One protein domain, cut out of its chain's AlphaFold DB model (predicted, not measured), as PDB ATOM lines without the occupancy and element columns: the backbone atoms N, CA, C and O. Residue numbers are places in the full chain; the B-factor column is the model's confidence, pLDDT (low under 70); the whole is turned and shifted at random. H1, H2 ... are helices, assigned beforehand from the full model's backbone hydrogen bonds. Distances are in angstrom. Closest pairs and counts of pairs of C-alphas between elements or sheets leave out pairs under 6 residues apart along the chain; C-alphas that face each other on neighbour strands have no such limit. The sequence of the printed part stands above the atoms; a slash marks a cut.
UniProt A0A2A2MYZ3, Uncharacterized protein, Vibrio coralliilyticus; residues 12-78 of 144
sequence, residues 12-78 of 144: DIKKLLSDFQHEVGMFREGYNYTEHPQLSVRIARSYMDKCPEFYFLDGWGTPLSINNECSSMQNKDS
ATOM      1  N   ASP A  12     -26.418  14.132 -29.410       85.25
ATOM      2  CA  ASP A  12     -26.437  15.049 -28.266       85.25
ATOM      3  C   ASP A  12     -27.263  14.507 -27.090       85.25
ATOM      4  O   ASP A  12     -26.821  14.547 -25.941       85.25
ATOM      5  N   ILE A  13     -28.433  13.919 -27.366       84.25
ATOM      6  CA  ILE A  13     -29.304  13.327 -26.338       84.25
ATOM      7  C   ILE A  13     -28.644  12.086 -25.737       84.25
ATOM      8  O   ILE A  13     -28.722  11.870 -24.528       84.25
ATOM      9  N   LYS A  14     -27.952  11.278 -26.551       86.75
ATOM     10  CA  LYS A  14     -27.206  10.112 -26.052       86.75
ATOM     11  C   LYS A  14     -26.079  10.529 -25.115       86.75
ATOM     12  O   LYS A  14     -25.883   9.884 -24.088       86.75
ATOM     13  N   LYS A  15     -25.358  11.601 -25.452       89.62
ATOM     14  CA  LYS A  15     -24.308  12.148 -24.591       89.62
ATOM     15  C   LYS A  15     -24.891  12.638 -23.266       89.62
ATOM     16  O   LYS A  15     -24.426  12.207 -22.218       89.62
ATOM     17  N   LEU A  16     -25.964  13.429 -23.312       90.25
ATOM     18  CA  LEU A  16     -26.666  13.899 -22.112       90.25
ATOM     19  C   LEU A  16     -27.195  12.749 -21.247       90.25
ATOM     20  O   LEU A  16     -27.127  12.819 -20.022       90.25
ATOM     21  N   LEU A  17     -27.698  11.681 -21.870       89.94
ATOM     22  CA  LEU A  17     -28.134  10.482 -21.162       89.94
ATOM     23  C   LEU A  17     -26.955   9.780 -20.479       89.94
ATOM     24  O   LEU A  17     -27.073   9.387 -19.325       89.94
ATOM     25  N   SER A  18     -25.817   9.650 -21.162       89.81
ATOM     26  CA  SER A  18     -24.600   9.072 -20.583       89.81
ATOM     27  C   SER A  18     -24.087   9.897 -19.398       89.81
ATOM     28  O   SER A  18     -23.736   9.327 -18.364       89.81
ATOM     29  N   ASP A  19     -24.079  11.226 -19.526       91.12
ATOM     30  CA  ASP A  19     -23.670  12.147 -18.461       91.12
ATOM     31  C   ASP A  19     -24.595  12.002 -17.245       91.12
ATOM     32  O   ASP A  19     -24.124  11.802 -16.123       91.12
ATOM     33  N   PHE A  20     -25.912  11.973 -17.475       92.19
ATOM     34  CA  PHE A  20     -26.909  11.705 -16.441       92.19
ATOM     35  C   PHE A  20     -26.676  10.362 -15.739       92.19
ATOM     36  O   PHE A  20     -26.665  10.299 -14.509       92.19
ATOM     37  N   GLN A  21     -26.483   9.279 -16.494       90.50
ATOM     38  CA  GLN A  21     -26.302   7.938 -15.932       90.50
ATOM     39  C   GLN A  21     -25.027   7.836 -15.089       90.50
ATOM     40  O   GLN A  21     -25.002   7.124 -14.082       90.50
ATOM     41  N   HIS A  22     -23.977   8.567 -15.464       88.81
ATOM     42  CA  HIS A  22     -22.762   8.659 -14.667       88.81
ATOM     43  C   HIS A  22     -22.957   9.520 -13.408       88.81
ATOM     44  O   HIS A  22     -22.481   9.148 -12.335       88.81
ATOM     45  N   GLU A  23     -23.672  10.641 -13.519       88.25
ATOM     46  CA  GLU A  23     -23.939  11.572 -12.415       88.25
ATOM     47  C   GLU A  23     -24.861  10.965 -11.351       88.25
ATOM     48  O   GLU A  23     -24.596  11.089 -10.157       88.25
ATOM     49  N   VAL A  24     -25.898  10.239 -11.775       87.81
ATOM     50  CA  VAL A  24     -26.794   9.493 -10.882       87.81
ATOM     51  C   VAL A  24     -26.136   8.223 -10.323       87.81
ATOM     52  O   VAL A  24     -26.672   7.586  -9.420       87.81
ATOM     53  N   GLY A  25     -24.957   7.868 -10.843       83.38
ATOM     54  CA  GLY A  25     -24.106   6.813 -10.315       83.38
ATOM     55  C   GLY A  25     -24.474   5.397 -10.754       83.38
ATOM     56  O   GLY A  25     -24.082   4.456 -10.078       83.38
ATOM     57  N   MET A  26     -25.155   5.208 -11.890       79.94
ATOM     58  CA  MET A  26     -25.526   3.868 -12.386       79.94
ATOM     59  C   MET A  26     -24.332   2.958 -12.718       79.94
ATOM     60  O   MET A  26     -24.485   1.741 -12.770       79.94
ATOM     61  N   PHE A  27     -23.160   3.540 -12.977       78.88
ATOM     62  CA  PHE A  27     -21.951   2.814 -13.388       78.88
ATOM     63  C   PHE A  27     -20.804   2.930 -12.377       78.88
ATOM     64  O   PHE A  27     -19.653   2.660 -12.715       78.88
ATOM     65  N   ARG A  28     -21.089   3.382 -11.151       74.81
ATOM     66  CA  ARG A  28     -20.090   3.475 -10.083       74.81
ATOM     67  C   ARG A  28     -20.176   2.230  -9.209       74.81
ATOM     68  O   ARG A  28     -21.242   1.896  -8.706       74.81
ATOM     69  N   GLU A  29     -19.055   1.539  -9.030       70.69
ATOM     70  CA  GLU A  29     -19.002   0.379  -8.139       70.69
ATOM     71  C   GLU A  29     -19.365   0.786  -6.704       70.69
ATOM     72  O   GLU A  29     -18.827   1.753  -6.166       70.69
ATOM     73  N   GLY A  30     -20.296   0.048  -6.096       65.00
ATOM     74  CA  GLY A  30     -20.727   0.277  -4.715       65.00
ATOM     75  C   GLY A  30     -21.614   1.505  -4.499       65.00
ATOM     76  O   GLY A  30     -21.841   1.860  -3.349       65.00
ATOM     77  N   TYR A  31     -22.101   2.145  -5.566       70.06
ATOM     78  CA  TYR A  31     -23.083   3.221  -5.475       70.06
ATOM     79  C   TYR A  31     -24.305   2.862  -6.313       70.06
ATOM     80  O   TYR A  31     -24.192   2.602  -7.510       70.06
ATOM     81  N   ASN A  32     -25.482   2.864  -5.697       77.94
ATOM     82  CA  ASN A  32     -26.737   2.671  -6.411       77.94
ATOM     83  C   ASN A  32     -27.606   3.920  -6.257       77.94
ATOM     84  O   ASN A  32     -27.811   4.418  -5.151       77.94
ATOM     85  N   TYR A  33     -28.180   4.410  -7.357       83.00
ATOM     86  CA  TYR A  33     -29.102   5.547  -7.332       83.00
ATOM     87  C   TYR A  33     -30.308   5.318  -6.396       83.00
ATOM     88  O   TYR A  33     -30.970   6.275  -5.981       83.00
ATOM     89  N   THR A  34     -30.592   4.067  -6.023       84.25
ATOM     90  CA  THR A  34     -31.603   3.707  -5.024       84.25
ATOM     91  C   THR A  34     -31.191   3.991  -3.576       84.25
ATOM     92  O   THR A  34     -32.069   4.077  -2.722       84.25
ATOM     93  N   GLU A  35     -29.897   4.135  -3.272       86.06
ATOM     94  CA  GLU A  35     -29.376   4.406  -1.918       86.06
ATOM     95  C   GLU A  35     -29.646   5.850  -1.481       86.06
ATOM     96  O   GLU A  35     -29.942   6.115  -0.317       86.06
ATOM     97  N   HIS A  36     -29.625   6.787  -2.432       86.31
ATOM     98  CA  HIS A  36     -29.894   8.207  -2.198       86.31
ATOM     99  C   HIS A  36     -31.032   8.722  -3.092       86.31
ATOM    100  O   HIS A  36     -30.831   9.626  -3.908       86.31
ATOM    101  N   PRO A  37     -32.272   8.224  -2.921       88.06
ATOM    102  CA  PRO A  37     -33.360   8.475  -3.865       88.06
ATOM    103  C   PRO A  37     -33.745   9.958  -3.971       88.06
ATOM    104  O   PRO A  37     -34.262  10.381  -5.002       88.06
ATOM    105  N   GLN A  38     -33.500  10.772  -2.936       88.25
ATOM    106  CA  GLN A  38     -33.726  12.225  -2.979       88.25
ATOM    107  C   GLN A  38     -32.768  12.945  -3.927       88.25
ATOM    108  O   GLN A  38     -33.187  13.827  -4.682       88.25
ATOM    109  N   LEU A  39     -31.491  12.562  -3.892       88.69
ATOM    110  CA  LEU A  39     -30.479  13.117  -4.778       88.69
ATOM    111  C   LEU A  39     -30.751  12.674  -6.217       88.69
ATOM    112  O   LEU A  39     -30.790  13.515  -7.112       88.69
ATOM    113  N   SER A  40     -31.067  11.394  -6.413       91.25
ATOM    114  CA  SER A  40     -31.388  10.818  -7.722       91.25
ATOM    115  C   SER A  40     -32.574  11.512  -8.392       91.25
ATOM    116  O   SER A  40     -32.496  11.877  -9.561       91.25
ATOM    117  N   VAL A  41     -33.650  11.796  -7.643       92.12
ATOM    118  CA  VAL A  41     -34.801  12.567  -8.151       92.12
ATOM    119  C   VAL A  41     -34.414  13.996  -8.517       92.12
ATOM    120  O   VAL A  41     -34.872  14.511  -9.535       92.12
ATOM    121  N   ARG A  42     -33.579  14.656  -7.708       91.69
ATOM    122  CA  ARG A  42     -33.145  16.032  -7.982       91.69
ATOM    123  C   ARG A  42     -32.334  16.111  -9.274       91.69
ATOM    124  O   ARG A  42     -32.602  16.988 -10.092       91.69
ATOM    125  N   ILE A  43     -31.387  15.191  -9.453       91.88
ATOM    126  CA  ILE A  43     -30.579  15.088 -10.671       91.88
ATOM    127  C   ILE A  43     -31.505  14.819 -11.859       91.88
ATOM    128  O   ILE A  43     -31.517  15.595 -12.811       91.88
ATOM    129  N   ALA A  44     -32.365  13.800 -11.771       92.62
ATOM    130  CA  ALA A  44     -33.286  13.442 -12.848       92.62
ATOM    131  C   ALA A  44     -34.179  14.614 -13.287       92.62
ATOM    132  O   ALA A  44     -34.255  14.913 -14.477       92.62
ATOM    133  N   ARG A  45     -34.789  15.342 -12.340       93.25
ATOM    134  CA  ARG A  45     -35.605  16.528 -12.647       93.25
ATOM    135  C   ARG A  45     -34.796  17.634 -13.312       93.25
ATOM    136  O   ARG A  45     -35.263  18.202 -14.287       93.25
ATOM    137  N   SER A  46     -33.564  17.884 -12.861       93.81
ATOM    138  CA  SER A  46     -32.702  18.886 -13.498       93.81
ATOM    139  C   SER A  46     -32.427  18.569 -14.971       93.81
ATOM    140  O   SER A  46     -32.425  19.483 -15.793       93.81
ATOM    141  N   TYR A  47     -32.223  17.297 -15.323       91.88
ATOM    142  CA  TYR A  47     -32.034  16.889 -16.720       91.88
ATOM    143  C   TYR A  47     -33.328  16.964 -17.531       91.88
ATOM    144  O   TYR A  47     -33.294  17.419 -18.671       91.88
ATOM    145  N   MET A  48     -34.464  16.579 -16.943       91.25
ATOM    146  CA  MET A  48     -35.776  16.705 -17.586       91.25
ATOM    147  C   MET A  48     -36.136  18.173 -17.861       91.25
ATOM    148  O   MET A  48     -36.629  18.488 -18.939       91.25
ATOM    149  N   ASP A  49     -35.826  19.085 -16.939       92.06
ATOM    150  CA  ASP A  49     -36.083  20.521 -17.104       92.06
ATOM    151  C   ASP A  49     -35.165  21.169 -18.154       92.06
ATOM    152  O   ASP A  49     -35.581  22.089 -18.856       92.06
ATOM    153  N   LYS A  50     -33.921  20.684 -18.290       89.81
ATOM    154  CA  LYS A  50     -32.974  21.145 -19.322       89.81
ATOM    155  C   LYS A  50     -33.297  20.599 -20.715       89.81
ATOM    156  O   LYS A  50     -33.010  21.268 -21.702       89.81
ATOM    157  N   CYS A  51     -33.835  19.384 -20.794       88.12
ATOM    158  CA  CYS A  51     -34.075  18.656 -22.037       88.12
ATOM    159  C   CYS A  51     -35.463  17.989 -21.974       88.12
ATOM    160  O   CYS A  51     -35.599  16.880 -21.439       88.12
ATOM    161  N   PRO A  52     -36.506  18.666 -22.498       85.75
ATOM    162  CA  PRO A  52     -37.885  18.192 -22.433       85.75
ATOM    163  C   PRO A  52     -38.119  16.825 -23.088       85.75
ATOM    164  O   PRO A  52     -39.065  16.123 -22.742       85.75
ATOM    165  N   GLU A  53     -37.255  16.411 -24.011       85.94
ATOM    166  CA  GLU A  53     -37.268  15.101 -24.661       85.94
ATOM    167  C   GLU A  53     -37.233  13.965 -23.635       85.94
ATOM    168  O   GLU A  53     -37.900  12.945 -23.817       85.94
ATOM    169  N   PHE A  54     -36.546  14.155 -22.504       88.62
ATOM    170  CA  PHE A  54     -36.510  13.160 -21.438       88.62
ATOM    171  C   PHE A  54     -37.863  12.936 -20.755       88.62
ATOM    172  O   PHE A  54     -38.033  11.881 -20.156       88.62
ATOM    173  N   TYR A  55     -38.853  13.831 -20.889       86.81
ATOM    174  CA  TYR A  55     -40.229  13.561 -20.437       86.81
ATOM    175  C   TYR A  55     -40.945  12.493 -21.275       86.81
ATOM    176  O   TYR A  55     -41.939  11.931 -20.818       86.81
ATOM    177  N   PHE A  56     -40.459  12.206 -22.485       84.75
ATOM    178  CA  PHE A  56     -41.063  11.238 -23.404       84.75
ATOM    179  C   PHE A  56     -40.230   9.961 -23.558       84.75
ATOM    180  O   PHE A  56     -40.686   8.994 -24.169       84.75
ATOM    181  N   LEU A  57     -39.017   9.944 -23.000       83.06
ATOM    182  CA  LEU A  57     -38.105   8.807 -23.052       83.06
ATOM    183  C   LEU A  57     -38.247   7.939 -21.801       83.06
ATOM    184  O   LEU A  57     -37.540   8.108 -20.804       83.06
ATOM    185  N   ASP A  58     -39.161   6.976 -21.887       77.88
ATOM    186  CA  ASP A  58     -39.310   5.924 -20.886       77.88
ATOM    187  C   ASP A  58     -38.457   4.700 -21.251       77.88
ATOM    188  O   ASP A  58     -38.463   4.229 -22.391       77.88
ATOM    189  N   GLY A  59     -37.676   4.207 -20.295       82.88
ATOM    190  CA  GLY A  59     -36.706   3.140 -20.510       82.88
ATOM    191  C   GLY A  59     -35.712   3.031 -19.360       82.88
ATOM    192  O   GLY A  59     -35.572   3.953 -18.562       82.88
ATOM    193  N   TRP A  60     -35.018   1.900 -19.261       83.50
ATOM    194  CA  TRP A  60     -34.059   1.673 -18.179       83.50
ATOM    195  C   TRP A  60     -32.950   2.736 -18.172       83.50
ATOM    196  O   TRP A  60     -32.349   3.023 -19.209       83.50
ATOM    197  N   GLY A  61     -32.691   3.325 -17.003       84.62
ATOM    198  CA  GLY A  61     -31.624   4.309 -16.829       84.62
ATOM    199  C   GLY A  61     -31.895   5.679 -17.448       84.62
ATOM    200  O   GLY A  61     -30.951   6.446 -17.636       84.62
ATOM    201  N   THR A  62     -33.143   5.989 -17.811       90.62
ATOM    202  CA  THR A  62     -33.535   7.332 -18.268       90.62
ATOM    203  C   THR A  62     -33.891   8.251 -17.093       90.62
ATOM    204  O   THR A  62     -34.300   7.772 -16.032       90.62
ATOM    205  N   PRO A  63     -33.804   9.583 -17.262       91.56
ATOM    206  CA  PRO A  63     -34.233  10.519 -16.225       91.56
ATOM    207  C   PRO A  63     -35.683  10.296 -15.774       91.56
ATOM    208  O   PRO A  63     -35.960  10.292 -14.576       91.56
ATOM    209  N   LEU A  64     -36.604  10.031 -16.708       91.50
ATOM    210  CA  LEU A  64     -38.010   9.786 -16.387       91.50
ATOM    211  C   LEU A  64     -38.213   8.524 -15.544       91.50
ATOM    212  O   LEU A  64     -38.926   8.572 -14.536       91.50
ATOM    213  N   SER A  65     -37.587   7.409 -15.930       90.62
ATOM    214  CA  SER A  65     -37.729   6.139 -15.211       90.62
ATOM    215  C   SER A  65     -37.169   6.238 -13.792       90.62
ATOM    216  O   SER A  65     -37.873   5.900 -12.839       90.62
ATOM    217  N   ILE A  66     -35.972   6.811 -13.629       90.38
ATOM    218  CA  ILE A  66     -35.338   7.003 -12.318       90.38
ATOM    219  C   ILE A  66     -36.125   7.997 -11.458       90.38
ATOM    220  O   ILE A  66     -36.348   7.740 -10.274       90.38
ATOM    221  N   ASN A  67     -36.611   9.109 -12.024       91.50
ATOM    222  CA  ASN A  67     -37.459  10.049 -11.289       91.50
ATOM    223  C   ASN A  67     -38.713   9.350 -10.747       91.50
ATOM    224  O   ASN A  67     -39.054   9.539  -9.577       91.50
ATOM    225  N   ASN A  68     -39.377   8.525 -11.558       89.50
ATOM    226  CA  ASN A  68     -40.572   7.788 -11.151       89.50
ATOM    227  C   ASN A  68     -40.259   6.727 -10.088       89.50
ATOM    228  O   ASN A  68     -40.953   6.648  -9.069       89.50
ATOM    229  N   GLU A  69     -39.201   5.944 -10.292       89.38
ATOM    230  CA  GLU A  69     -38.775   4.887  -9.380       89.38
ATOM    231  C   GLU A  69     -38.377   5.459  -8.014       89.38
ATOM    232  O   GLU A  69     -38.981   5.108  -6.995       89.38
ATOM    233  N   CYS A  70     -37.447   6.413  -7.977       88.44
ATOM    234  CA  CYS A  70     -36.970   7.011  -6.734       88.44
ATOM    235  C   CYS A  70     -38.031   7.875  -6.045       88.44
ATOM    236  O   CYS A  70     -38.130   7.845  -4.817       88.44
ATOM    237  N   SER A  71     -38.882   8.590  -6.794       86.19
ATOM    238  CA  SER A  71     -40.035   9.282  -6.198       86.19
ATOM    239  C   SER A  71     -40.987   8.279  -5.553       86.19
ATOM    240  O   SER A  71     -41.533   8.539  -4.482       86.19
ATOM    241  N   SER A  72     -41.181   7.102  -6.154       82.44
ATOM    242  CA  SER A  72     -42.006   6.061  -5.545       82.44
ATOM    243  C   SER A  72     -41.410   5.538  -4.237       82.44
ATOM    244  O   SER A  72     -42.195   5.237  -3.341       82.44
ATOM    245  N   MET A  73     -40.076   5.467  -4.121       79.69
ATOM    246  CA  MET A  73     -39.339   5.027  -2.927       79.69
ATOM    247  C   MET A  73     -39.389   6.046  -1.795       79.69
ATOM    248  O   MET A  73     -39.683   5.667  -0.670       79.69
ATOM    249  N   GLN A  74     -39.212   7.336  -2.089       71.19
ATOM    250  CA  GLN A  74     -39.412   8.401  -1.093       71.19
ATOM    251  C   GLN A  74     -40.840   8.397  -0.544       71.19
ATOM    252  O   GLN A  74     -41.076   8.692   0.621       71.19
ATOM    253  N   ASN A  75     -41.798   8.020  -1.393       61.44
ATOM    254  CA  ASN A  75     -43.182   7.855  -0.993       61.44
ATOM    255  C   ASN A  75     -43.479   6.489  -0.358       61.44
ATOM    256  O   ASN A  75     -44.619   6.275   0.016       61.44
ATOM    257  N   LYS A  76     -42.544   5.528  -0.265       55.66
ATOM    258  CA  LYS A  76     -42.801   4.238   0.413       55.66
ATOM    259  C   LYS A  76     -42.819   4.403   1.930       55.66
ATOM    260  O   LYS A  76     -43.695   3.819   2.556       55.66
ATOM    261  N   ASP A  77     -41.976   5.275   2.477       50.44
ATOM    262  CA  ASP A  77     -41.995   5.602   3.912       50.44
ATOM    263  C   ASP A  77     -43.237   6.419   4.314       50.44
ATOM    264  O   ASP A  77     -43.620   6.452   5.480       50.44
ATOM    265  N   SER A  78     -43.922   7.034   3.341       50.75
ATOM    266  CA  SER A  78     -45.178   7.773   3.527       50.75
ATOM    267  C   SER A  78     -46.402   7.114   2.870       50.75
ATOM    268  O   SER A  78     -47.514   7.646   2.950       50.75
TER     269      SER A  78
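What this domain is: This is residues 12 to 78 of the 144 residues of an uncharacterized protein of Vibrio coralliilyticus (UniProt A0A2A2MYZ3). Two helices, H2 and H4, lie side by side and run opposite ways, with the very short H3 in the turn that joins them. H1 runs opposite to H2 at a shallow tilt of 19 degrees, set off from it with their centres 12.6 A apart and touching it with residues 20 to 23 alone, and a long loop, residues 24 to 36, leads from H1 round to H2. The printed part has 67 residues with four named helices, H1, H2, H3 and H4 in chain order, and no named strand; its class is all helix. It is compact, with a radius of gyration of the C-alphas of 11.3 A and spans of 36 by 26 by 18 A.

Where its parts are: H1, residues 12 to 23, begins at C-alpha 12 (-26.437, 15.049, -28.266) and is 16.4 A long. H2, residues 37 to 50, is the longest at 20.0 A. H3 is residues 52 to 55. H4, residues 63 to 74, is 16.1 A long and ends at C-alpha 74 (-39.412, 8.401, -1.093).

How they stand to each other: H2 is the hub, touching three helices. H1 and H2 form a helical hairpin, with a shallow tilt of 19 degrees; their closest C-alphas, of Phe 20 and Tyr 47, are 7.3 A apart. H2 and H4 touch at a shallow tilt of 31 degrees, opposite ways, closest at the C-alphas of Ala 44 and Pro 63, 4.6 A. H2 and H3 only just touch, only at the corner, with 3 pairs of C-alphas within 8 A; the closest, of Met 48 and Phe 54, are 5.3 A apart. H3 and H4 touch only at the corner, at the C-alphas of Tyr 55 and Leu 64, 6.0 A. In H1, H2 and H4 every O i to N i+4 pair is within hydrogen-bond range; H3 is too short for such a pair.

The domain as a whole: The C-alphas of Asp 12 and Ser 78, the two farthest apart, are 37.6 A apart. The printed part has no cut. The link from H1 to H2, residues 24 to 36, is long. The pLDDT is under 70 at residue 30 and residues 75 to 78.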